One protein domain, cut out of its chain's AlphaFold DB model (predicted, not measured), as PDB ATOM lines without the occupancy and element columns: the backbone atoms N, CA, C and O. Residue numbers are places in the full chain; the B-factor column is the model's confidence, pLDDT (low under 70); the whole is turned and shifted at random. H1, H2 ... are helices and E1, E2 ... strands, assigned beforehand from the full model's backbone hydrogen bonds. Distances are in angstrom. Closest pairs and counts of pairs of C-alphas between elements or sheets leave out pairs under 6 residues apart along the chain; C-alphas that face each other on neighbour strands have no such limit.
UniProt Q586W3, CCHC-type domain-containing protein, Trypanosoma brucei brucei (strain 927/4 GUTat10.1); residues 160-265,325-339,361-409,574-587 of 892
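What this domain is: This is residues 160 to 265, 325 to 339, 361 to 409 and 574 to 587 of the 892 residues of the protein "CCHC-type domain-containing protein" of Trypanosoma brucei brucei (strain 927/4 GUTat10.1) (UniProt Q586W3). A strongly twisted sheet of five strands, E1, E7, E6, E4 and E5, curls round helix H3, while the short helix H4 packs over E7. The long helix H1 packs on the small hairpin of E2 and E3 and runs on away from the large sheet to H2, and these two helices make one end of the long axis. The printed part has 184 residues, with four named helices and seven named strands in the order E1 H1 H2 E2 E3 E4 E5 E6 E7 H3 H4; both sheets are antiparallel and the class is mixed, helices and strands. The whole is compact, with a radius of gyration of the C-alphas of 18.5 A, yet elongated, spanning 62 by 36 by 32 A.

How they stand to each other: In the large sheet, edge strand E1, residues 161 to 169, is antiparallel to E7, residues 380 to 387, with N 164 and O 385 2.8 A apart, within hydrogen-bond range. E7 forms a hairpin with E6, residues 362 to 374, where N 384 and O 370 are 2.8 A apart; E6 bends by 57 degrees at residue 371. Beyond E6 come E4, residues 251 to 259, with N 254 to O 367 at 2.8 A, and edge strand E5, residues 332 to 334, with N 334 to O 257 at 2.8 A. The sheet curls round H3, residues 392 to 401, which is on one face in two layers, a helix layer and a sheet layer; its closest C-alphas to E5 are Ala 397 and Arg 332, 6.0 A. H4, residues 578 to 584, is on the sheet at a height of 9.6 A, over E7 and along the strands; the closest C-alphas are Leu 584 and Leu 380, 6.9 A. H1, residues 172 to 195, only grazes this sheet, with residues 175 to 179. E2, residues 219 to 221, and E3, residues 247 to 249, form a hairpin, with N 220 and O 248 2.8 A apart; Leu 221 and Ser 181 are the closest C-alphas of E2 and H1, 6.3 A. With residues 189 to 193 alone, H1 touches H2, residues 199 to 209, at a steep tilt of 48 degrees, opposite ways; the closest C-alphas are Ser 192 and Arg 202, 6.6 A. Every O i to N i+4 pair is within range in H2, H3 and H4, and 19 of 20 in H1.

Where its parts are: E1 begins at C-alpha 161 (252.210, 202.989, 147.123) and is 25.0 A long. H1 measures 34.7 A and ends at C-alpha 195 (270.645, 172.635, 117.798). E6 measures 32.7 A, E4 25.2 A and E7 21.7 A. H4 ends at C-alpha 584 (271.913, 202.478, 129.857).

The domain as a whole: The C-alphas farthest apart, Lys 197 and Ser 265, are 64.6 A apart. Three cuts leave gaps between C-alphas of 21.1 A from 265 to 325, 13.9 A from 339 to 361 and 24.5 A from 409 to 574. The link from E2 to E3, residues 222 to 246, is long. Mean pLDDT of the printed part is 75.4, with 55 residues under 70, among them 205 to 218 and 333 to 339.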
ATOM      1  N   VAL A 160     249.139 204.702 150.372       89.58
ATOM      2  CA  VAL A 160     249.794 205.173 149.149       89.58
ATOM      3  C   VAL A 160     250.958 204.239 148.850       89.58
ATOM      4  O   VAL A 160     251.757 203.978 149.742       89.58
ATOM      5  N   ARG A 161     251.066 203.762 147.612       89.68
ATOM      6  CA  ARG A 161     252.210 202.989 147.123       89.68
ATOM      7  C   ARG A 161     252.944 203.792 146.059       89.68
ATOM      8  O   ARG A 161     252.358 204.192 145.056       89.68
ATOM      9  N   TYR A 162     254.230 203.998 146.268       91.97
ATOM     10  CA  TYR A 162     255.139 204.636 145.332       91.97
ATOM     11  C   TYR A 162     255.921 203.580 144.563       91.97
ATOM     12  O   TYR A 162     256.368 202.589 145.141       91.97
ATOM     13  N   VAL A 163     256.112 203.815 143.269       90.78
ATOM     14  CA  VAL A 163     257.021 203.042 142.423       90.78
ATOM     15  C   VAL A 163     258.143 203.966 141.984       90.78
ATOM     16  O   VAL A 163     257.925 204.929 141.249       90.78
ATOM     17  N   TYR A 164     259.346 203.673 142.452       92.12
ATOM     18  CA  TYR A 164     260.561 204.399 142.131       92.12
ATOM     19  C   TYR A 164     261.396 203.624 141.124       92.12
ATOM     20  O   TYR A 164     261.566 202.418 141.255       92.12
ATOM     21  N   ARG A 165     261.973 204.323 140.152       89.81
ATOM     22  CA  ARG A 165     263.067 203.818 139.327       89.81
ATOM     23  C   ARG A 165     264.377 204.319 139.910       89.81
ATOM     24  O   ARG A 165     264.573 205.523 140.075       89.81
ATOM     25  N   VAL A 166     265.251 203.382 140.239       90.32
ATOM     26  CA  VAL A 166     266.540 203.602 140.883       90.32
ATOM     27  C   VAL A 166     267.628 203.160 139.926       90.32
ATOM     28  O   VAL A 166     267.776 201.970 139.652       90.32
ATOM     29  N   LEU A 167     268.400 204.115 139.420       88.62
ATOM     30  CA  LEU A 167     269.613 203.811 138.678       88.62
ATOM     31  C   LEU A 167     270.771 203.713 139.673       88.62
ATOM     32  O   LEU A 167     271.117 204.704 140.315       88.62
ATOM     33  N   CYS A 168     271.381 202.540 139.810       89.76
ATOM     34  CA  CYS A 168     272.502 202.320 140.722       89.76
ATOM     35  C   CYS A 168     273.738 201.767 140.008       89.76
ATOM     36  O   CYS A 168     273.663 201.207 138.913       89.76
ATOM     37  N   ARG A 169     274.897 201.953 140.640       87.20
ATOM     38  CA  ARG A 169     276.183 201.399 140.231       87.20
ATOM     39  C   ARG A 169     276.414 200.069 140.931       87.20
ATOM     40  O   ARG A 169     276.375 199.995 142.160       87.20
ATOM     41  N   LEU A 170     276.719 199.048 140.143       87.10
ATOM     42  CA  LEU A 170     277.194 197.771 140.655       87.10
ATOM     43  C   LEU A 170     278.689 197.877 141.009       87.10
ATOM     44  O   LEU A 170     279.454 198.503 140.266       87.10
ATOM     45  N   PRO A 171     279.148 197.256 142.111       86.71
ATOM     46  CA  PRO A 171     280.572 197.144 142.394       86.71
ATOM     47  C   PRO A 171     281.316 196.460 141.234       86.71
ATOM     48  O   PRO A 171     280.805 195.469 140.707       86.71
ATOM     49  N   PRO A 172     282.546 196.890 140.880       82.95
ATOM     50  CA  PRO A 172     283.312 196.296 139.781       82.95
ATOM     51  C   PRO A 172     283.478 194.768 139.862       82.95
ATOM     52  O   PRO A 172     283.416 194.080 138.850       82.95
ATOM     53  N   CYS A 173     283.637 194.208 141.068       84.66
ATOM     54  CA  CYS A 173     283.728 192.753 141.243       84.66
ATOM     55  C   CYS A 173     282.429 192.028 140.873       84.66
ATOM     56  O   CYS A 173     282.466 190.918 140.350       84.66
ATOM     57  N   VAL A 174     281.283 192.643 141.168       86.25
ATOM     58  CA  VAL A 174     279.965 192.086 140.855       86.25
ATOM     59  C   VAL A 174     279.681 192.261 139.370       86.25
ATOM     60  O   VAL A 174     279.290 191.296 138.722       86.25
ATOM     61  N   SER A 175     279.932 193.445 138.804       84.55
ATOM     62  CA  SER A 175     279.648 193.731 137.394       84.55
ATOM     63  C   SER A 175     280.391 192.798 136.438       84.55
ATOM     64  O   SER A 175     279.792 192.308 135.484       84.55
ATOM     65  N   VAL A 176     281.665 192.487 136.708       84.29
ATOM     66  CA  VAL A 176     282.439 191.544 135.885       84.29
ATOM     67  C   VAL A 176     281.864 190.130 135.965       84.29
ATOM     68  O   VAL A 176     281.695 189.481 134.933       84.29
ATOM     69  N   ARG A 177     281.517 189.656 137.166       85.38
ATOM     70  CA  ARG A 177     280.930 188.321 137.364       85.38
ATOM     71  C   ARG A 177     279.549 188.196 136.718       85.38
ATOM     72  O   ARG A 177     279.280 187.219 136.027       85.38
ATOM     73  N   VAL A 178     278.708 189.223 136.860       85.49
ATOM     74  CA  VAL A 178     277.416 189.333 136.163       85.49
ATOM     75  C   VAL A 178     277.619 189.278 134.650       85.49
ATOM     76  O   VAL A 178     276.931 188.520 133.972       85.49
ATOM     77  N   ARG A 179     278.595 190.022 134.119       84.13
ATOM     78  CA  ARG A 179     278.912 190.030 132.687       84.13
ATOM     79  C   ARG A 179     279.329 188.646 132.187       84.13
ATOM     80  O   ARG A 179     278.818 188.202 131.168       84.13
ATOM     81  N   GLN A 180     280.209 187.955 132.913       84.42
ATOM     82  CA  GLN A 180     280.629 186.588 132.579       84.42
ATOM     83  C   GLN A 180     279.440 185.618 132.582       84.42
ATOM     84  O   GLN A 180     279.298 184.820 131.661       84.42
ATOM     85  N   SER A 181     278.563 185.725 133.579       83.33
ATOM     86  CA  SER A 181     277.355 184.904 133.701       83.33
ATOM     87  C   SER A 181     276.378 185.128 132.544       83.33
ATOM     88  O   SER A 181     275.932 184.176 131.907       83.33
ATOM     89  N   ILE A 182     276.108 186.390 132.193       83.29
ATOM     90  CA  ILE A 182     275.240 186.739 131.060       83.29
ATOM     91  C   ILE A 182     275.835 186.223 129.746       83.29
ATOM     92  O   ILE A 182     275.121 185.586 128.977       83.29
ATOM     93  N   GLN A 183     277.140 186.407 129.523       83.63
ATOM     94  CA  GLN A 183     277.826 185.895 128.331       83.63
ATOM     95  C   GLN A 183     277.751 184.367 128.229       83.63
ATOM     96  O   GLN A 183     277.517 183.833 127.150       83.63
ATOM     97  N   GLN A 184     277.909 183.645 129.341       82.09
ATOM     98  CA  GLN A 184     277.753 182.188 129.357       82.09
ATOM     99  C   GLN A 184     276.324 181.770 128.993       82.09
ATOM    100  O   GLN A 184     276.139 180.861 128.184       82.09
ATOM    101  N   VAL A 185     275.313 182.457 129.532       81.09
ATOM    102  CA  VAL A 185     273.903 182.202 129.204       81.09
ATOM    103  C   VAL A 185     273.602 182.510 127.734       81.09
ATOM    104  O   VAL A 185     272.885 181.746 127.090       81.09
ATOM    105  N   GLU A 186     274.149 183.589 127.177       79.04
ATOM    106  CA  GLU A 186     274.006 183.935 125.757       79.04
ATOM    107  C   GLU A 186     274.640 182.877 124.850       79.04
ATOM    108  O   GLU A 186     273.981 182.392 123.932       79.04
ATOM    109  N   VAL A 187     275.859 182.424 125.157       80.26
ATOM    110  CA  VAL A 187     276.532 181.344 124.413       80.26
ATOM    111  C   VAL A 187     275.721 180.044 124.459       80.26
ATOM    112  O   VAL A 187     275.583 179.364 123.440       80.26
ATOM    113  N   LEU A 188     275.134 179.699 125.610       76.93
ATOM    114  CA  LEU A 188     274.265 178.526 125.743       76.93
ATOM    115  C   LEU A 188     272.965 178.661 124.934       76.93
ATOM    116  O   LEU A 188     272.540 177.690 124.306       76.93
ATOM    117  N   LYS A 189     272.357 179.853 124.899       74.18
ATOM    118  CA  LYS A 189     271.170 180.146 124.076       74.18
ATOM    119  C   LYS A 189     271.471 180.116 122.580       74.18
ATOM    120  O   LYS A 189     270.672 179.619 121.790       74.18
ATOM    121  N   GLU A 190     272.630 180.610 122.162       74.65
ATOM    122  CA  GLU A 190     273.064 180.498 120.769       74.65
ATOM    123  C   GLU A 190     273.314 179.037 120.377       74.65
ATOM    124  O   GLU A 190     272.931 178.612 119.282       74.65
ATOM    125  N   ALA A 191     273.901 178.239 121.273       75.49
ATOM    126  CA  ALA A 191     274.095 176.810 121.061       75.49
ATOM    127  C   ALA A 191     272.755 176.059 120.958       75.49
ATOM    128  O   ALA A 191     272.556 175.309 120.000       75.49
ATOM    129  N   SER A 192     271.798 176.300 121.867       67.95
ATOM    130  CA  SER A 192     270.455 175.700 121.795       67.95
ATOM    131  C   SER A 192     269.692 176.156 120.547       67.95
ATOM    132  O   SER A 192     269.029 175.346 119.896       67.95
ATOM    133  N   GLY A 193     269.852 177.422 120.147       66.17
ATOM    134  CA  GLY A 193     269.291 177.987 118.926       66.17
ATOM    135  C   GLY A 193     269.812 177.327 117.647       66.17
ATOM    136  O   GLY A 193     269.053 177.165 116.688       66.17
ATOM    137  N   ARG A 194     271.080 176.899 117.628       69.01
ATOM    138  CA  ARG A 194     271.669 176.128 116.517       69.01
ATOM    139  C   ARG A 194     271.197 174.674 116.498       69.01
ATOM    140  O   ARG A 194     270.973 174.137 115.416       69.01
ATOM    141  N   VAL A 195     271.041 174.050 117.668       74.10
ATOM    142  CA  VAL A 195     270.645 172.635 117.798       74.10
ATOM    143  C   VAL A 195     269.159 172.431 117.500       74.10
ATOM    144  O   VAL A 195     268.792 171.522 116.759       74.10
ATOM    145  N   PHE A 196     268.289 173.300 118.016       72.75
ATOM    146  CA  PHE A 196     266.844 173.207 117.827       72.75
ATOM    147  C   PHE A 196     266.364 174.360 116.950       72.75
ATOM    148  O   PHE A 196     266.496 175.518 117.322       72.75
ATOM    149  N   LYS A 197     265.775 174.073 115.782       75.26
ATOM    150  CA  LYS A 197     265.165 175.113 114.924       75.26
ATOM    151  C   LYS A 197     263.762 175.527 115.387       75.26
ATOM    152  O   LYS A 197     263.326 176.629 115.080       75.26
ATOM    153  N   ASN A 198     263.057 174.649 116.105       78.01
ATOM    154  CA  ASN A 198     261.678 174.878 116.536       78.01
ATOM    155  C   ASN A 198     261.638 175.766 117.802       78.01
ATOM    156  O   ASN A 198     262.224 175.367 118.810       78.01
ATOM    157  N   PRO A 199     260.939 176.921 117.789       75.42
ATOM    158  CA  PRO A 199     260.865 177.833 118.933       75.42
ATOM    159  C   PRO A 199     260.226 177.202 120.177       75.42
ATOM    160  O   PRO A 199     260.686 177.469 121.280       75.42
ATOM    161  N   TYR A 200     259.243 176.311 120.021       74.68
ATOM    162  CA  TYR A 200     258.622 175.618 121.155       74.68
ATOM    163  C   TYR A 200     259.584 174.623 121.808       74.68
ATOM    164  O   TYR A 200     259.629 174.512 123.028       74.68
ATOM    165  N   VAL A 201     260.399 173.927 121.005       75.25
ATOM    166  CA  VAL A 201     261.430 173.013 121.522       75.25
ATOM    167  C   VAL A 201     262.563 173.798 122.181       75.25
ATOM    168  O   VAL A 201     263.070 173.356 123.205       75.25
ATOM    169  N   ARG A 202     262.928 174.970 121.640       69.04
ATOM    170  CA  ARG A 202     263.871 175.894 122.291       69.04
ATOM    171  C   ARG A 202     263.353 176.328 123.654       69.04
ATOM    172  O   ARG A 202     264.055 176.125 124.630       69.04
ATOM    173  N   GLN A 203     262.120 176.833 123.721       71.52
ATOM    174  CA  GLN A 203     261.510 177.265 124.975       71.52
ATOM    175  C   GLN A 203     261.433 176.114 125.986       71.52
ATOM    176  O   GLN A 203     261.854 176.276 127.123       71.52
ATOM    177  N   PHE A 204     260.993 174.927 125.566       72.35
ATOM    178  CA  PHE A 204     260.925 173.761 126.447       72.35
ATOM    179  C   PHE A 204     262.312 173.278 126.913       72.35
ATOM    180  O   PHE A 204     262.483 172.883 128.066       72.35
ATOM    181  N   ALA A 205     263.329 173.312 126.044       67.87
ATOM    182  CA  ALA A 205     264.709 172.983 126.409       67.87
ATOM    183  C   ALA A 205     265.323 174.038 127.344       67.87
ATOM    184  O   ALA A 205     266.062 173.685 128.258       67.87
ATOM    185  N   GLU A 206     264.998 175.316 127.144       65.59
ATOM    186  CA  GLU A 206     265.388 176.423 128.018       65.59
ATOM    187  C   GLU A 206     264.719 176.315 129.393       65.59
ATOM    188  O   GLU A 206     265.405 176.438 130.403       65.59
ATOM    189  N   GLU A 207     263.421 176.003 129.453       63.34
ATOM    190  CA  GLU A 207     262.688 175.739 130.698       63.34
ATOM    191  C   GLU A 207     263.287 174.537 131.443       63.34
ATOM    192  O   GLU A 207     263.534 174.612 132.646       63.34
ATOM    193  N   ARG A 208     263.632 173.454 130.734       57.33
ATOM    194  CA  ARG A 208     264.246 172.265 131.345       57.33
ATOM    195  C   ARG A 208     265.677 172.510 131.836       57.33
ATOM    196  O   ARG A 208     266.008 172.095 132.942       57.33
ATOM    197  N   ASN A 209     266.507 173.211 131.060       52.24
ATOM    198  CA  ASN A 209     267.881 173.554 131.455       52.24
ATOM    199  C   ASN A 209     267.924 174.634 132.548       52.24
ATOM    200  O   ASN A 209     268.863 174.668 133.343       52.24
ATOM    201  N   SER A 210     266.891 175.478 132.648       49.46
ATOM    202  CA  SER A 210     266.730 176.415 133.766       49.46
ATOM    203  C   SER A 210     266.440 175.726 135.108       49.46
ATOM    204  O   SER A 210     266.475 176.367 136.153       49.46
ATOM    205  N   GLY A 211     266.196 174.411 135.116       40.33
ATOM    206  CA  GLY A 211     266.169 173.617 136.346       40.33
ATOM    207  C   GLY A 211     267.560 173.351 136.941       40.33
ATOM    208  O   GLY A 211     267.681 173.262 138.158       40.33
ATOM    209  N   GLU A 212     268.606 173.252 136.110       39.09
ATOM    210  CA  GLU A 212     269.993 173.012 136.560       39.09
ATOM    211  C   GLU A 212     270.760 174.319 136.808       39.09
ATOM    212  O   GLU A 212     271.539 174.417 137.754       39.09
ATOM    213  N   PHE A 213     270.484 175.354 136.013       37.89
ATOM    214  CA  PHE A 213     270.861 176.734 136.312       37.89
ATOM    215  C   PHE A 213     269.628 177.426 136.874       37.89
ATOM    216  O   PHE A 213     268.848 177.964 136.093       37.89
ATOM    217  N   GLY A 214     269.447 177.313 138.198       34.08
ATOM    218  CA  GLY A 214     268.261 177.716 138.962       34.08
ATOM    219  C   GLY A 214     267.429 178.806 138.293       34.08
ATOM    220  O   GLY A 214     267.969 179.847 137.925       34.08
ATOM    221  N   GLY A 215     266.137 178.503 138.123       37.00
ATOM    222  CA  GLY A 215     265.197 179.184 137.239       37.00
ATOM    223  C   GLY A 215     265.496 180.660 137.014       37.00
ATOM    224  O   GLY A 215     265.730 181.407 137.961       37.00
ATOM    225  N   ASN A 216     265.392 181.095 135.755       45.22
ATOM    226  CA  ASN A 216     265.515 182.491 135.304       45.22
ATOM    227  C   ASN A 216     264.775 183.533 136.181       45.22
ATOM    228  O   ASN A 216     264.981 184.737 136.018       45.22
ATOM    229  N   GLU A 217     263.895 183.100 137.077       54.77
ATOM    230  CA  GLU A 217     263.171 183.917 138.035       54.77
ATOM    231  C   GLU A 217     264.020 184.375 139.238       54.77
ATOM    232  O   GLU A 217     263.872 185.530 139.636       54.77
ATOM    233  N   SER A 218     264.935 183.572 139.802       65.56
ATOM    234  CA  SER A 218     265.512 183.881 141.128       65.56
ATOM    235  C   SER A 218     266.680 184.881 141.103       65.56
ATOM    236  O   SER A 218     266.677 185.844 141.874       65.56
ATOM    237  N   GLY A 219     267.655 184.757 140.195       74.27
ATOM    238  CA  GLY A 219     268.815 185.661 140.172       74.27
ATOM    239  C   GLY A 219     269.830 185.416 139.052       74.27
ATOM    240  O   GLY A 219     269.698 184.492 138.259       74.27
ATOM    241  N   ILE A 220     270.853 186.273 138.968       79.92
ATOM    242  CA  ILE A 220     272.021 186.114 138.087       79.92
ATOM    243  C   ILE A 220     273.155 185.494 138.902       79.92
ATOM    244  O   ILE A 220     273.654 186.125 139.834       79.92
ATOM    245  N   LEU A 221     273.573 184.278 138.553       81.48
ATOM    246  CA  LEU A 221     274.652 183.566 139.238       81.48
ATOM    247  C   LEU A 221     275.976 184.337 139.110       81.48
ATOM    248  O   LEU A 221     276.400 184.617 137.993       81.48
ATOM    249  N   LEU A 222     276.642 184.669 140.220       78.40
ATOM    250  CA  LEU A 222     277.940 185.364 140.194       78.40
ATOM    251  C   LEU A 222     279.126 184.393 140.101       78.40
ATOM    252  O   LEU A 222     280.241 184.820 139.812       78.40
ATOM    253  N   GLY A 223     278.891 183.100 140.330       71.36
ATOM    254  CA  GLY A 223     279.924 182.069 140.332       71.36
ATOM    255  C   GLY A 223     280.815 182.124 141.579       71.36
ATOM    256  O   GLY A 223     281.297 183.185 141.992       71.36
ATOM    257  N   GLY A 224     281.050 180.953 142.175       74.99
ATOM    258  CA  GLY A 224     281.857 180.811 143.389       74.99
ATOM    259  C   GLY A 224     281.242 181.508 144.607       74.99
ATOM    260  O   GLY A 224     280.029 181.646 144.713       74.99
ATOM    261  N   PHE A 225     282.088 181.948 145.540       75.09
ATOM    262  CA  PHE A 225     281.657 182.670 146.741       75.09
ATOM    263  C   PHE A 225     281.361 184.140 146.443       75.09
ATOM    264  O   PHE A 225     282.067 184.758 145.644       75.09
ATOM    265  N   LEU A 226     280.377 184.732 147.130       76.62
ATOM    266  CA  LEU A 226     280.097 186.166 147.018       76.62
ATOM    267  C   LEU A 226     281.347 187.000 147.360       76.62
ATOM    268  O   LEU A 226     281.967 186.762 148.402       76.62
ATOM    269  N   PRO A 227     281.711 188.001 146.532       76.22
ATOM    270  CA  PRO A 227     282.782 188.923 146.884       76.22
ATOM    271  C   PRO A 227     282.398 189.712 148.149       76.22
ATOM    272  O   PRO A 227     281.209 189.933 148.390       76.22
ATOM    273  N   PRO A 228     283.370 190.206 148.937       74.62
ATOM    274  CA  PRO A 228     283.084 190.915 150.188       74.62
ATOM    275  C   PRO A 228     282.197 192.153 149.977       74.62
ATOM    276  O   PRO A 228     281.329 192.434 150.794       74.62
ATOM    277  N   CYS A 229     282.314 192.836 148.831       78.99
ATOM    278  CA  CYS A 229     281.426 193.949 148.479       78.99
ATOM    279  C   CYS A 229     279.946 193.562 148.287       78.99
ATOM    280  O   CYS A 229     279.088 194.432 148.403       78.99
ATOM    281  N   ALA A 230     279.642 192.292 148.000       78.38
ATOM    282  CA  ALA A 230     278.285 191.779 147.802       78.38
ATOM    283  C   ALA A 230     277.725 191.066 149.043       78.38
ATOM    284  O   ALA A 230     276.626 190.513 148.991       78.38
ATOM    285  N   GLN A 231     278.462 191.040 150.158       74.31
ATOM    286  CA  GLN A 231     277.924 190.484 151.394       74.31
ATOM    287  C   GLN A 231     276.794 191.386 151.911       74.31
ATOM    288  O   GLN A 231     276.976 192.603 152.002       74.31
ATOM    289  N   PRO A 232     275.616 190.824 152.238       66.98
ATOM    290  CA  PRO A 232     274.507 191.623 152.735       66.98
ATOM    291  C   PRO A 232     274.857 192.227 154.095       66.98
ATOM    292  O   PRO A 232     275.428 191.553 154.959       66.98
ATOM    293  N   GLN A 233     274.471 193.488 154.303       72.15
ATOM    294  CA  GLN A 233     274.656 194.152 155.588       72.15
ATOM    295  C   GLN A 233     273.973 193.337 156.700       72.15
ATOM    296  O   GLN A 233     272.824 192.917 156.533       72.15
ATOM    297  N   PRO A 234     274.617 193.132 157.865       66.92
ATOM    298  CA  PRO A 234     274.073 192.279 158.915       66.92
ATOM    299  C   PRO A 234     272.725 192.758 159.477       66.92
ATOM    300  O   PRO A 234     271.969 191.937 159.996       66.92
ATOM    301  N   LEU A 235     272.421 194.049 159.356       70.93
ATOM    302  CA  LEU A 235     271.212 194.683 159.884       70.93
ATOM    303  C   LEU A 235     270.020 194.643 158.920       70.93
ATOM    304  O   LEU A 235     268.891 194.914 159.327       70.93
ATOM    305  N   LEU A 236     270.261 194.307 157.651       75.84
ATOM    306  CA  LEU A 236     269.207 194.139 156.662       75.84
ATOM    307  C   LEU A 236     268.665 192.712 156.725       75.84
ATOM    308  O   LEU A 236     269.406 191.730 156.815       75.84
ATOM    309  N   SER A 237     267.343 192.615 156.679       77.29
ATOM    310  CA  SER A 237     266.620 191.362 156.494       77.29
ATOM    311  C   SER A 237     266.138 191.300 155.047       77.29
ATOM    312  O   SER A 237     265.558 192.257 154.535       77.29
ATOM    313  N   GLY A 238     266.453 190.201 154.364       74.31
ATOM    314  CA  GLY A 238     266.468 190.190 152.900       74.31
ATOM    315  C   GLY A 238     267.694 190.917 152.331       74.31
ATOM    316  O   GLY A 238     268.556 191.405 153.063       74.31
ATOM    317  N   GLY A 239     267.805 190.956 151.010       79.76
ATOM    318  CA  GLY A 239     268.934 191.593 150.343       79.76
ATOM    319  C   GLY A 239     268.803 191.553 148.832       79.76
ATOM    320  O   GLY A 239     267.909 190.913 148.293       79.76
ATOM    321  N   PHE A 240     269.722 192.239 148.158       85.01
ATOM    322  CA  PHE A 240     269.858 192.190 146.700       85.01
ATOM    323  C   PHE A 240     270.673 190.978 146.232       85.01
ATOM    324  O   PHE A 240     270.719 190.691 145.040       85.01
ATOM    325  N   TYR A 241     271.309 190.268 147.163       85.84
ATOM    326  CA  TYR A 241     272.168 189.120 146.898       85.84
ATOM    327  C   TYR A 241     271.660 187.894 147.659       85.84
ATOM    328  O   TYR A 241     271.345 187.993 148.849       85.84
ATOM    329  N   SER A 242     271.615 186.738 146.994       82.74
ATOM    330  CA  SER A 242     271.413 185.437 147.641       82.74
ATOM    331  C   SER A 242     272.764 184.894 148.092       82.74
ATOM    332  O   SER A 242     273.667 184.718 147.275       82.74
ATOM    333  N   ILE A 243     272.907 184.619 149.391       77.91
ATOM    334  CA  ILE A 243     274.116 183.978 149.933       77.91
ATOM    335  C   ILE A 243     274.192 182.514 149.483       77.91
ATOM    336  O   ILE A 243     275.276 182.042 149.160       77.91
ATOM    337  N   GLN A 244     273.053 181.814 149.456       78.04
ATOM    338  CA  GLN A 244     272.991 180.383 149.138       78.04
ATOM    339  C   GLN A 244     273.377 180.119 147.683       78.04
ATOM    340  O   GLN A 244     274.186 179.237 147.414       78.04
ATOM    341  N   ASP A 245     272.858 180.940 146.768       77.65
ATOM    342  CA  ASP A 245     273.087 180.773 145.331       77.65
ATOM    343  C   ASP A 245     274.279 181.592 144.823       77.65
ATOM    344  O   ASP A 245     274.596 181.539 143.638       77.65
ATOM    345  N   ALA A 246     274.900 182.412 145.678       81.51
ATOM    346  CA  ALA A 246     275.879 183.423 145.284       81.51
ATOM    347  C   ALA A 246     275.431 184.215 144.038       81.51
ATOM    348  O   ALA A 246     276.164 184.351 143.055       81.51
ATOM    349  N   SER A 247     274.189 184.701 144.056       85.03
ATOM    350  CA  SER A 247     273.539 185.323 142.902       85.03
ATOM    351  C   SER A 247     273.046 186.736 143.211       85.03
ATOM    352  O   SER A 247     272.722 187.071 144.353       85.03
ATOM    353  N   LEU A 248     272.997 187.586 142.184       85.13
ATOM    354  CA  LEU A 248     272.303 188.871 142.231       85.13
ATOM    355  C   LEU A 248     270.810 188.626 141.997       85.13
ATOM    356  O   LEU A 248     270.418 188.199 140.911       85.13
ATOM    357  N   LEU A 249     269.974 188.909 142.988       85.84
ATOM    358  CA  LEU A 249     268.536 188.675 142.908       85.84
ATOM    359  C   LEU A 249     267.881 189.623 141.899       85.84
ATOM    360  O   LEU A 249     268.128 190.833 141.895       85.84
ATOM    361  N   ARG A 250     267.010 189.072 141.047       85.22
ATOM    362  CA  ARG A 250     266.218 189.865 140.091       85.22
ATOM    363  C   ARG A 250     265.022 190.530 140.748       85.22
ATOM    364  O   ARG A 250     264.568 191.559 140.271       85.22
ATOM    365  N   HIS A 251     264.494 189.949 141.812       87.64
ATOM    366  CA  HIS A 251     263.400 190.517 142.579       87.64
ATOM    367  C   HIS A 251     263.510 190.068 144.033       87.64
ATOM    368  O   HIS A 251     264.122 189.043 144.329       87.64
ATOM    369  N   GLY A 252     262.928 190.834 144.944       87.21
ATOM    370  CA  GLY A 252     262.923 190.478 146.354       87.21
ATOM    371  C   GLY A 252     262.346 191.572 147.235       87.21
ATOM    372  O   GLY A 252     261.977 192.648 146.768       87.21
ATOM    373  N   THR A 253     262.297 191.288 148.530       87.30
ATOM    374  CA  THR A 253     261.870 192.237 149.559       87.30
ATOM    375  C   THR A 253     263.046 192.519 150.485       87.30
ATOM    376  O   THR A 253     263.717 191.592 150.942       87.30
ATOM    377  N   VAL A 254     263.286 193.796 150.779       87.75
ATOM    378  CA  VAL A 254     264.261 194.240 151.781       87.75
ATOM    379  C   VAL A 254     263.508 194.897 152.929       87.75
ATOM    380  O   VAL A 254     262.685 195.795 152.729       87.75
ATOM    381  N   THR A 255     263.810 194.452 154.140       84.73
ATOM    382  CA  THR A 255     263.272 194.990 155.388       84.73
ATOM    383  C   THR A 255     264.398 195.362 156.339       84.73
ATOM    384  O   THR A 255     265.426 194.685 156.430       84.73
ATOM    385  N   GLY A 256     264.215 196.443 157.081       83.19
ATOM    386  CA  GLY A 256     265.209 196.897 158.044       83.19
ATOM    387  C   GLY A 256     264.725 198.102 158.829       83.19
ATOM    388  O   GLY A 256     263.552 198.470 158.774       83.19
ATOM    389  N   TYR A 257     265.648 198.720 159.557       79.98
ATOM    390  CA  TYR A 257     265.389 199.915 160.349       79.98
ATOM    391  C   TYR A 257     266.383 201.004 159.974       79.98
ATOM    392  O   TYR A 257     267.576 200.739 159.861       79.98
ATOM    393  N   LEU A 258     265.894 202.225 159.765       78.56
ATOM    394  CA  LEU A 258     266.719 203.394 159.455       78.56
ATOM    395  C   LEU A 258     266.760 204.331 160.654       78.56
ATOM    396  O   LEU A 258     265.707 204.627 161.210       78.56
ATOM    397  N   SER A 259     267.940 204.839 161.001       72.46
ATOM    398  CA  SER A 259     268.152 205.860 162.029       72.46
ATOM    399  C   SER A 259     269.097 206.947 161.509       72.46
ATOM    400  O   SER A 259     270.014 206.676 160.734       72.46
ATOM    401  N   ALA A 260     268.876 208.184 161.956       63.74
ATOM    402  CA  ALA A 260     269.802 209.303 161.752       63.74
ATOM    403  C   ALA A 260     270.861 209.412 162.867       63.74
ATOM    404  O   ALA A 260     271.830 210.148 162.735       63.74
ATOM    405  N   VAL A 261     270.660 208.724 163.994       56.12
ATOM    406  CA  VAL A 261     271.515 208.839 165.183       56.12
ATOM    407  C   VAL A 261     272.614 207.781 165.140       56.12
ATOM    408  O   VAL A 261     272.328 206.615 164.843       56.12
ATOM    409  N   HIS A 262     273.842 208.179 165.489       50.98
ATOM    410  CA  HIS A 262     274.949 207.254 165.725       50.98
ATOM    411  C   HIS A 262     274.525 206.173 166.730       50.98
ATOM    412  O   HIS A 262     273.946 206.477 167.777       50.98
ATOM    413  N   MET A 263     274.785 204.904 166.408       53.81
ATOM    414  CA  MET A 263     274.562 203.818 167.361       53.81
ATOM    415  C   MET A 263     275.391 204.104 168.626       53.81
ATOM    416  O   MET A 263     276.578 204.405 168.502       53.81
ATOM    417  N   PRO A 264     274.803 204.056 169.834       56.23
ATOM    418  CA  PRO A 264     275.572 204.158 171.072       56.23
ATOM    419  C   PRO A 264     276.677 203.096 171.099       56.23
ATOM    420  O   PRO A 264     276.465 201.998 170.583       56.23
ATOM    421  N   SER A 265     277.816 203.376 171.740       56.64
ATOM    422  CA  SER A 265     278.951 202.439 171.800       56.64
ATOM    423  C   SER A 265     278.572 201.042 172.309       56.64
ATOM    424  O   SER A 265     279.094 200.044 171.823       56.64
ATOM    425  N   LEU A 325     280.931 215.993 154.998       68.66
ATOM    426  CA  LEU A 325     279.610 215.928 155.647       68.66
ATOM    427  C   LEU A 325     279.800 215.322 157.032       68.66
ATOM    428  O   LEU A 325     280.533 214.347 157.175       68.66
ATOM    429  N   SER A 326     279.142 215.882 158.042       65.92
ATOM    430  CA  SER A 326     279.114 215.270 159.367       65.92
ATOM    431  C   SER A 326     278.329 213.961 159.328       65.92
ATOM    432  O   SER A 326     277.331 213.828 158.612       65.92
ATOM    433  N   ASP A 327     278.766 212.987 160.121       63.76
ATOM    434  CA  ASP A 327     278.100 211.686 160.187       63.76
ATOM    435  C   ASP A 327     276.672 211.772 160.743       63.76
ATOM    436  O   ASP A 327     275.824 210.980 160.336       63.76
ATOM    437  N   ASP A 328     276.378 212.782 161.566       60.07
ATOM    438  CA  ASP A 328     275.041 213.059 162.114       60.07
ATOM    439  C   ASP A 328     274.010 213.456 161.044       60.07
ATOM    440  O   ASP A 328     272.802 213.372 161.260       60.07
ATOM    441  N   CYS A 329     274.470 213.906 159.875       61.11
ATOM    442  CA  CYS A 329     273.599 214.294 158.770       61.11
ATOM    443  C   CYS A 329     273.251 213.121 157.840       61.11
ATOM    444  O   CYS A 329     272.562 213.324 156.839       61.11
ATOM    445  N   ARG A 330     273.718 211.900 158.137       68.55
ATOM    446  CA  ARG A 330     273.586 210.735 157.254       68.55
ATOM    447  C   ARG A 330     272.585 209.739 157.829       68.55
ATOM    448  O   ARG A 330     272.741 209.251 158.943       68.55
ATOM    449  N   LEU A 331     271.576 209.389 157.035       69.67
ATOM    450  CA  LEU A 331     270.687 208.272 157.354       69.67
ATOM    451  C   LEU A 331     271.452 206.959 157.185       69.67
ATOM    452  O   LEU A 331     272.094 206.738 156.159       69.67
ATOM    453  N   ARG A 332     271.378 206.079 158.186       72.15
ATOM    454  CA  ARG A 332     272.018 204.760 158.158       72.15
ATOM    455  C   ARG A 332     271.035 203.678 158.578       72.15
ATOM    456  O   ARG A 332     270.110 203.919 159.352       72.15
ATOM    457  N   VAL A 333     271.256 202.467 158.076       67.60
ATOM    458  CA  VAL A 333     270.563 201.280 158.583       67.60
ATOM    459  C   VAL A 333     271.097 200.980 159.983       67.60
ATOM    460  O   VAL A 333     272.308 200.935 160.194       67.60
ATOM    461  N   SER A 334     270.191 200.791 160.933       65.63
ATOM    462  CA  SER A 334     270.470 200.583 162.351       65.63
ATOM    463  C   SER A 334     269.710 199.383 162.910       65.63
ATOM    464  O   SER A 334     268.744 198.923 162.307       65.63
ATOM    465  N   LEU A 335     270.099 198.913 164.097       58.50
ATOM    466  CA  LEU A 335     269.332 197.916 164.848       58.50
ATOM    467  C   LEU A 335     267.976 198.472 165.306       58.50
ATOM    468  O   LEU A 335     267.878 199.628 165.729       58.50
ATOM    469  N   ASP A 336     266.943 197.626 165.290       60.63
ATOM    470  CA  ASP A 336     265.699 197.928 165.996       60.63
ATOM    471  C   ASP A 336     265.880 197.727 167.497       60.63
ATOM    472  O   ASP A 336     265.906 196.601 167.995       60.63
ATOM    473  N   VAL A 337     265.952 198.825 168.242       52.76
ATOM    474  CA  VAL A 337     266.032 198.765 169.706       52.76
ATOM    475  C   VAL A 337     264.698 198.341 170.335       52.76
ATOM    476  O   VAL A 337     264.680 197.881 171.475       52.76
ATOM    477  N   ARG A 338     263.564 198.416 169.617       49.98
ATOM    478  CA  ARG A 338     262.274 197.947 170.156       49.98
ATOM    479  C   ARG A 338     262.212 196.425 170.283       49.98
ATOM    480  O   ARG A 338     261.533 195.935 171.179       49.98
ATOM    481  N   ALA A 339     262.913 195.689 169.422       45.04
ATOM    482  CA  ALA A 339     262.881 194.228 169.391       45.04
ATOM    483  C   ALA A 339     263.867 193.563 170.371       45.04
ATOM    484  O   ALA A 339     263.623 192.447 170.824       45.04
ATOM    485  N   ILE A 361     265.290 207.520 167.219       54.84
ATOM    486  CA  ILE A 361     264.160 207.725 166.315       54.84
ATOM    487  C   ILE A 361     264.539 206.963 165.052       54.84
ATOM    488  O   ILE A 361     265.057 207.523 164.091       54.84
ATOM    489  N   GLY A 362     264.361 205.649 165.127       65.83
ATOM    490  CA  GLY A 362     264.448 204.759 163.995       65.83
ATOM    491  C   GLY A 362     263.065 204.524 163.402       65.83
ATOM    492  O   GLY A 362     262.066 204.497 164.131       65.83
ATOM    493  N   LYS A 363     262.997 204.340 162.087       77.10
ATOM    494  CA  LYS A 363     261.777 203.957 161.374       77.10
ATOM    495  C   LYS A 363     261.977 202.587 160.715       77.10
ATOM    496  O   LYS A 363     262.955 202.427 159.980       77.10
ATOM    497  N   PRO A 364     261.090 201.603 160.963       80.89
ATOM    498  CA  PRO A 364     261.081 200.370 160.185       80.89
ATOM    499  C   PRO A 364     260.709 200.686 158.741       80.89
ATOM    500  O   PRO A 364     259.818 201.498 158.495       80.89
ATOM    501  N   PHE A 365     261.343 200.013 157.792       84.05
ATOM    502  CA  PHE A 365     260.995 200.124 156.383       84.05
ATOM    503  C   PHE A 365     260.844 198.745 155.752       84.05
ATOM    504  O   PHE A 365     261.451 197.756 156.176       84.05
ATOM    505  N   ARG A 366     260.033 198.707 154.697       86.07
ATOM    506  CA  ARG A 366     259.872 197.558 153.815       86.07
ATOM    507  C   ARG A 366     259.768 198.056 152.384       86.07
ATOM    508  O   ARG A 366     258.915 198.891 152.089       86.07
ATOM    509  N   LEU A 367     260.607 197.514 151.511       90.27
ATOM    510  CA  LEU A 367     260.546 197.766 150.080       90.27
ATOM    511  C   LEU A 367     260.603 196.461 149.306       90.27
ATOM    512  O   LEU A 367     261.322 195.539 149.690       90.27
ATOM    513  N   ASP A 368     259.872 196.415 148.201       90.25
ATOM    514  CA  ASP A 368     260.003 195.363 147.203       90.25
ATOM    515  C   ASP A 368     260.798 195.926 146.029       90.25
ATOM    516  O   ASP A 368     260.528 197.038 145.576       90.25
ATOM    517  N   PHE A 369     261.782 195.184 145.537       92.13
ATOM    518  CA  PHE A 369     262.604 195.593 144.407       92.13
ATOM    519  C   PHE A 369     262.492 194.598 143.256       92.13
ATOM    520  O   PHE A 369     262.268 193.402 143.448       92.13
ATOM    521  N   ARG A 370     262.709 195.110 142.048       89.90
ATOM    522  CA  ARG A 370     262.825 194.354 140.808       89.90
ATOM    523  C   ARG A 370     263.933 194.959 139.958       89.90
ATOM    524  O   ARG A 370     263.895 196.141 139.646       89.90
ATOM    525  N   LEU A 371     264.906 194.163 139.550       88.34
ATOM    526  CA  LEU A 371     265.891 194.528 138.543       88.34
ATOM    527  C   LEU A 371     265.211 194.521 137.167       88.34
ATOM    528  O   LEU A 371     264.778 193.473 136.688       88.34
ATOM    529  N   VAL A 372     265.108 195.693 136.547       85.89
ATOM    530  CA  VAL A 372     264.474 195.878 135.234       85.89
ATOM    531  C   VAL A 372     265.480 195.641 134.120       85.89
ATOM    532  O   VAL A 372     265.232 194.853 133.211       85.89
ATOM    533  N   LYS A 373     266.624 196.332 134.180       84.86
ATOM    534  CA  LYS A 373     267.618 196.325 133.105       84.86
ATOM    535  C   LYS A 373     269.026 196.544 133.643       84.86
ATOM    536  O   LYS A 373     269.230 197.319 134.571       84.86
ATOM    537  N   LEU A 374     269.995 195.888 133.016       84.36
ATOM    538  CA  LEU A 374     271.421 196.146 133.194       84.36
ATOM    539  C   LEU A 374     271.973 196.797 131.922       84.36
ATOM    540  O   LEU A 374     271.488 196.521 130.823       84.36
ATOM    541  N   ASN A 375     272.974 197.662 132.069       81.52
ATOM    542  CA  ASN A 375     273.771 198.143 130.937       81.52
ATOM    543  C   ASN A 375     274.594 196.981 130.336       81.52
ATOM    544  O   ASN A 375     274.893 196.014 131.035       81.52
ATOM    545  N   GLU A 376     275.033 197.094 129.083       72.29
ATOM    546  CA  GLU A 376     275.930 196.137 128.412       72.29
ATOM    547  C   GLU A 376     277.244 195.945 129.184       72.29
ATOM    548  O   GLU A 376     277.738 194.828 129.344       72.29
ATOM    549  N   THR A 377     277.792 197.023 129.757       72.23
ATOM    550  CA  THR A 377     278.969 196.934 130.635       72.23
ATOM    551  C   THR A 377     278.647 196.324 132.003       72.23
ATOM    552  O   THR A 377     279.566 196.021 132.761       72.23
ATOM    553  N   CYS A 378     277.372 196.114 132.344       77.43
ATOM    554  CA  CYS A 378     276.895 195.670 133.658       77.43
ATOM    555  C   CYS A 378     277.361 196.562 134.826       77.43
ATOM    556  O   CYS A 378     277.344 196.133 135.974       77.43
ATOM    557  N   GLU A 379     277.791 197.799 134.561       83.47
ATOM    558  CA  GLU A 379     278.209 198.753 135.602       83.47
ATOM    559  C   GLU A 379     277.021 199.489 136.222       83.47
ATOM    560  O   GLU A 379     277.063 199.864 137.391       83.47
ATOM    561  N   LEU A 380     275.961 199.684 135.435       85.05
ATOM    562  CA  LEU A 380     274.730 200.345 135.841       85.05
ATOM    563  C   LEU A 380     273.569 199.354 135.806       85.05
ATOM    564  O   LEU A 380     273.403 198.620 134.827       85.05
ATOM    565  N   GLY A 381     272.761 199.373 136.861       85.34
ATOM    566  CA  GLY A 381     271.513 198.630 136.963       85.34
ATOM    567  C   GLY A 381     270.337 199.555 137.235       85.34
ATOM    568  O   GLY A 381     270.429 200.472 138.050       85.34
ATOM    569  N   LEU A 382     269.232 199.308 136.540       89.29
ATOM    570  CA  LEU A 382     267.953 199.965 136.754       89.29
ATOM    571  C   LEU A 382     267.052 199.049 137.578       89.29
ATOM    572  O   LEU A 382     266.672 197.970 137.120       89.29
ATOM    573  N   TYR A 383     266.693 199.507 138.769       90.90
ATOM    574  CA  TYR A 383     265.778 198.829 139.676       90.90
ATOM    575  C   TYR A 383     264.448 199.573 139.750       90.90
ATOM    576  O   TYR A 383     264.417 200.793 139.849       90.90
ATOM    577  N   GLU A 384     263.348 198.840 139.758       90.12
ATOM    578  CA  GLU A 384     262.047 199.319 140.199       90.12
ATOM    579  C   GLU A 384     261.858 198.964 141.667       90.12
ATOM    580  O   GLU A 384     262.043 197.816 142.067       90.12
ATOM    581  N   VAL A 385     261.496 199.948 142.478       91.08
ATOM    582  CA  VAL A 385     261.344 199.821 143.923       91.08
ATOM    583  C   VAL A 385     259.946 200.273 144.309       91.08
ATOM    584  O   VAL A 385     259.565 201.418 144.082       91.08
ATOM    585  N   SER A 386     259.174 199.367 144.895       90.11
ATOM    586  CA  SER A 386     257.841 199.627 145.431       90.11
ATOM    587  C   SER A 386     257.905 199.836 146.940       90.11
ATOM    588  O   SER A 386     258.356 198.948 147.664       90.11
ATOM    589  N   THR A 387     257.420 200.978 147.424       89.24
ATOM    590  CA  THR A 387     257.369 201.307 148.861       89.24
ATOM    591  C   THR A 387     256.064 202.018 149.202       89.24
ATOM    592  O   THR A 387     255.452 202.629 148.329       89.24
ATOM    593  N   ASN A 388     255.629 201.968 150.465       85.40
ATOM    594  CA  ASN A 388     254.413 202.679 150.893       85.40
ATOM    595  C   ASN A 388     254.706 203.957 151.692       85.40
ATOM    596  O   ASN A 388     253.880 204.862 151.765       85.40
ATOM    597  N   ASP A 389     255.874 204.034 152.320       77.58
ATOM    598  CA  ASP A 389     256.193 205.071 153.296       77.58
ATOM    599  C   ASP A 389     257.623 205.608 153.174       77.58
ATOM    600  O   ASP A 389     257.995 206.490 153.948       77.58
ATOM    601  N   MET A 390     258.434 205.098 152.243       82.71
ATOM    602  CA  MET A 390     259.826 205.521 152.102       82.71
ATOM    603  C   MET A 390     259.970 206.778 151.246       82.71
ATOM    604  O   MET A 390     259.317 206.946 150.220       82.71
ATOM    605  N   SER A 391     260.890 207.631 151.666       83.62
ATOM    606  CA  SER A 391     261.368 208.808 150.957       83.62
ATOM    607  C   SER A 391     262.618 208.499 150.136       83.62
ATOM    608  O   SER A 391     263.343 207.543 150.402       83.62
ATOM    609  N   ASP A 392     262.901 209.357 149.160       84.08
ATOM    610  CA  ASP A 392     264.032 209.219 148.238       84.08
ATOM    611  C   ASP A 392     265.382 209.032 148.966       84.08
ATOM    612  O   ASP A 392     266.187 208.190 148.576       84.08
ATOM    613  N   GLU A 393     265.614 209.764 150.062       80.73
ATOM    614  CA  GLU A 393     266.850 209.666 150.857       80.73
ATOM    615  C   GLU A 393     266.934 208.360 151.663       80.73
ATOM    616  O   GLU A 393     268.011 207.785 151.809       80.73
ATOM    617  N   GLU A 394     265.796 207.848 152.145       85.96
ATOM    618  CA  GLU A 394     265.729 206.535 152.799       85.96
ATOM    619  C   GLU A 394     266.036 205.419 151.788       85.96
ATOM    620  O   GLU A 394     266.769 204.488 152.110       85.96
ATOM    621  N   ILE A 395     265.546 205.529 150.546       88.15
ATOM    622  CA  ILE A 395     265.854 204.569 149.473       88.15
ATOM    623  C   ILE A 395     267.356 204.585 149.167       88.15
ATOM    624  O   ILE A 395     267.983 203.526 149.167       88.15
ATOM    625  N   LYS A 396     267.959 205.766 148.977       89.12
ATOM    626  CA  LYS A 396     269.413 205.901 148.770       89.12
ATOM    627  C   LYS A 396     270.221 205.240 149.889       89.12
ATOM    628  O   LYS A 396     271.146 204.487 149.600       89.12
ATOM    629  N   ALA A 397     269.839 205.465 151.149       84.89
ATOM    630  CA  ALA A 397     270.521 204.889 152.306       84.89
ATOM    631  C   ALA A 397     270.464 203.350 152.326       84.89
ATOM    632  O   ALA A 397     271.466 202.704 152.629       84.89
ATOM    633  N   VAL A 398     269.324 202.748 151.962       87.15
ATOM    634  CA  VAL A 398     269.173 201.281 151.897       87.15
ATOM    635  C   VAL A 398     270.010 200.672 150.773       87.15
ATOM    636  O   VAL A 398     270.663 199.648 150.969       87.15
ATOM    637  N   PHE A 399     270.033 201.311 149.605       89.12
ATOM    638  CA  PHE A 399     270.868 200.882 148.483       89.12
ATOM    639  C   PHE A 399     272.364 201.004 148.818       89.12
ATOM    640  O   PHE A 399     273.124 200.052 148.628       89.12
ATOM    641  N   ALA A 400     272.774 202.118 149.428       85.36
ATOM    642  CA  ALA A 400     274.146 202.328 149.880       85.36
ATOM    643  C   ALA A 400     274.596 201.311 150.939       85.36
ATOM    644  O   ALA A 400     275.734 200.847 150.897       85.36
ATOM    645  N   ALA A 401     273.701 200.921 151.849       82.63
ATOM    646  CA  ALA A 401     273.935 199.866 152.832       82.63
ATOM    647  C   ALA A 401     274.255 198.499 152.198       82.63
ATOM    648  O   ALA A 401     275.020 197.719 152.761       82.63
ATOM    649  N   ALA A 402     273.717 198.219 151.010       82.71
ATOM    650  CA  ALA A 402     274.028 197.024 150.227       82.71
ATOM    651  C   ALA A 402     275.215 197.210 149.259       82.71
ATOM    652  O   ALA A 402     275.395 196.399 148.348       82.71
ATOM    653  N   ASN A 403     276.001 198.283 149.414       83.13
ATOM    654  CA  ASN A 403     277.071 198.702 148.497       83.13
ATOM    655  C   ASN A 403     276.605 198.924 147.041       83.13
ATOM    656  O   ASN A 403     277.413 198.873 146.113       83.13
ATOM    657  N   LEU A 404     275.310 199.184 146.833       85.36
ATOM    658  CA  LEU A 404     274.733 199.593 145.556       85.36
ATOM    659  C   LEU A 404     274.549 201.107 145.578       85.36
ATOM    660  O   LEU A 404     273.544 201.613 146.058       85.36
ATOM    661  N   TYR A 405     275.518 201.866 145.081       87.51
ATOM    662  CA  TYR A 405     275.408 203.325 145.134       87.51
ATOM    663  C   TYR A 405     274.456 203.836 144.055       87.51
ATOM    664  O   TYR A 405     274.661 203.567 142.871       87.51
ATOM    665  N   VAL A 406     273.424 204.587 144.443       86.49
ATOM    666  CA  VAL A 406     272.555 205.282 143.483       86.49
ATOM    667  C   VAL A 406     273.398 206.279 142.682       86.49
ATOM    668  O   VAL A 406     274.277 206.954 143.223       86.49
ATOM    669  N   VAL A 407     273.166 206.359 141.373       81.39
ATOM    670  CA  VAL A 407     273.870 207.307 140.504       81.39
ATOM    671  C   VAL A 407     273.622 208.725 141.017       81.39
ATOM    672  O   VAL A 407     272.485 209.094 141.270       81.39
ATOM    673  N   ASN A 408     274.687 209.521 141.149       79.12
ATOM    674  CA  ASN A 408     274.658 210.907 141.638       79.12
ATOM    675  C   ASN A 408     274.321 211.099 143.129       79.12
ATOM    676  O   ASN A 408     274.118 212.233 143.566       79.12
ATOM    677  N   ASP A 409     274.324 210.036 143.934       82.03
ATOM    678  CA  ASP A 409     274.235 210.158 145.390       82.03
ATOM    679  C   ASP A 409     275.591 210.524 146.009       82.03
ATOM    680  O   ASP A 409     276.359 209.663 146.427       82.03
ATOM    681  N   SER A 574     254.389 204.690 132.324       62.23
ATOM    682  CA  SER A 574     254.868 203.341 131.996       62.23
ATOM    683  C   SER A 574     256.101 203.369 131.091       62.23
ATOM    684  O   SER A 574     256.938 202.479 131.175       62.23
ATOM    685  N   SER A 575     256.244 204.406 130.256       65.54
ATOM    686  CA  SER A 575     257.391 204.573 129.362       65.54
ATOM    687  C   SER A 575     258.695 204.629 130.148       65.54
ATOM    688  O   SER A 575     258.767 205.338 131.158       65.54
ATOM    689  N   ASP A 576     259.723 203.922 129.682       63.92
ATOM    690  CA  ASP A 576     261.077 204.064 130.211       63.92
ATOM    691  C   ASP A 576     261.507 205.527 130.128       63.92
ATOM    692  O   ASP A 576     261.235 206.224 129.147       63.92
ATOM    693  N   CYS A 577     262.146 206.019 131.186       66.22
ATOM    694  CA  CYS A 577     262.682 207.366 131.169       66.22
ATOM    695  C   CYS A 577     263.733 207.453 130.060       66.22
ATOM    696  O   CYS A 577     264.701 206.688 130.072       66.22
ATOM    697  N   GLU A 578     263.568 208.386 129.120       65.06
ATOM    698  CA  GLU A 578     264.541 208.596 128.045       65.06
ATOM    699  C   GLU A 578     265.923 208.873 128.634       65.06
ATOM    700  O   GLU A 578     266.897 208.248 128.231       65.06
ATOM    701  N   THR A 579     266.001 209.704 129.681       64.42
ATOM    702  CA  THR A 579     267.261 209.980 130.388       64.42
ATOM    703  C   THR A 579     267.948 208.695 130.878       64.42
ATOM    704  O   THR A 579     269.133 208.489 130.612       64.42
ATOM    705  N   TYR A 580     267.233 207.786 131.548       71.85
ATOM    706  CA  TYR A 580     267.833 206.525 132.010       71.85
ATOM    707  C   TYR A 580     268.132 205.572 130.862       71.85
ATOM    708  O   TYR A 580     269.172 204.921 130.869       71.85
ATOM    709  N   SER A 581     267.284 205.548 129.839       68.64
ATOM    710  CA  SER A 581     267.522 204.774 128.624       68.64
ATOM    711  C   SER A 581     268.814 205.215 127.939       68.64
ATOM    712  O   SER A 581     269.609 204.365 127.558       68.64
ATOM    713  N   THR A 582     269.085 206.524 127.867       65.79
ATOM    714  CA  THR A 582     270.342 207.057 127.316       65.79
ATOM    715  C   THR A 582     271.569 206.708 128.151       65.79
ATOM    716  O   THR A 582     272.618 206.434 127.581       65.79
ATOM    717  N   LEU A 583     271.449 206.654 129.480       66.66
ATOM    718  CA  LEU A 583     272.545 206.239 130.366       66.66
ATOM    719  C   LEU A 583     272.823 204.731 130.330       66.66
ATOM    720  O   LEU A 583     273.943 204.305 130.607       66.66
ATOM    721  N   LEU A 584     271.805 203.929 130.019       68.39
ATOM    722  CA  LEU A 584     271.913 202.478 129.857       68.39
ATOM    723  C   LEU A 584     272.335 202.065 128.441       68.39
ATOM    724  O   LEU A 584     272.605 200.886 128.228       68.39
ATOM    725  N   LEU A 585     272.348 202.992 127.479       67.89
ATOM    726  CA  LEU A 585     272.857 202.752 126.130       67.89
ATOM    727  C   LEU A 585     274.397 202.823 126.123       67.89
ATOM    728  O   LEU A 585     274.987 203.593 126.887       67.89
ATOM    729  N   PRO A 586     275.072 202.039 125.264       53.14
ATOM    730  CA  PRO A 586     276.527 202.018 125.202       53.14
ATOM    731  C   PRO A 586     277.094 203.391 124.813       53.14
ATOM    732  O   PRO A 586     276.749 203.952 123.776       53.14
ATOM    733  N   GLN A 587     278.028 203.907 125.619       50.30
ATOM    734  CA  GLN A 587     278.757 205.155 125.338       50.30
ATOM    735  C   GLN A 587     279.936 204.968 124.365       50.30
ATOM    736  O   GLN A 587     280.709 205.897 124.128       50.30
TER     737      GLN A 587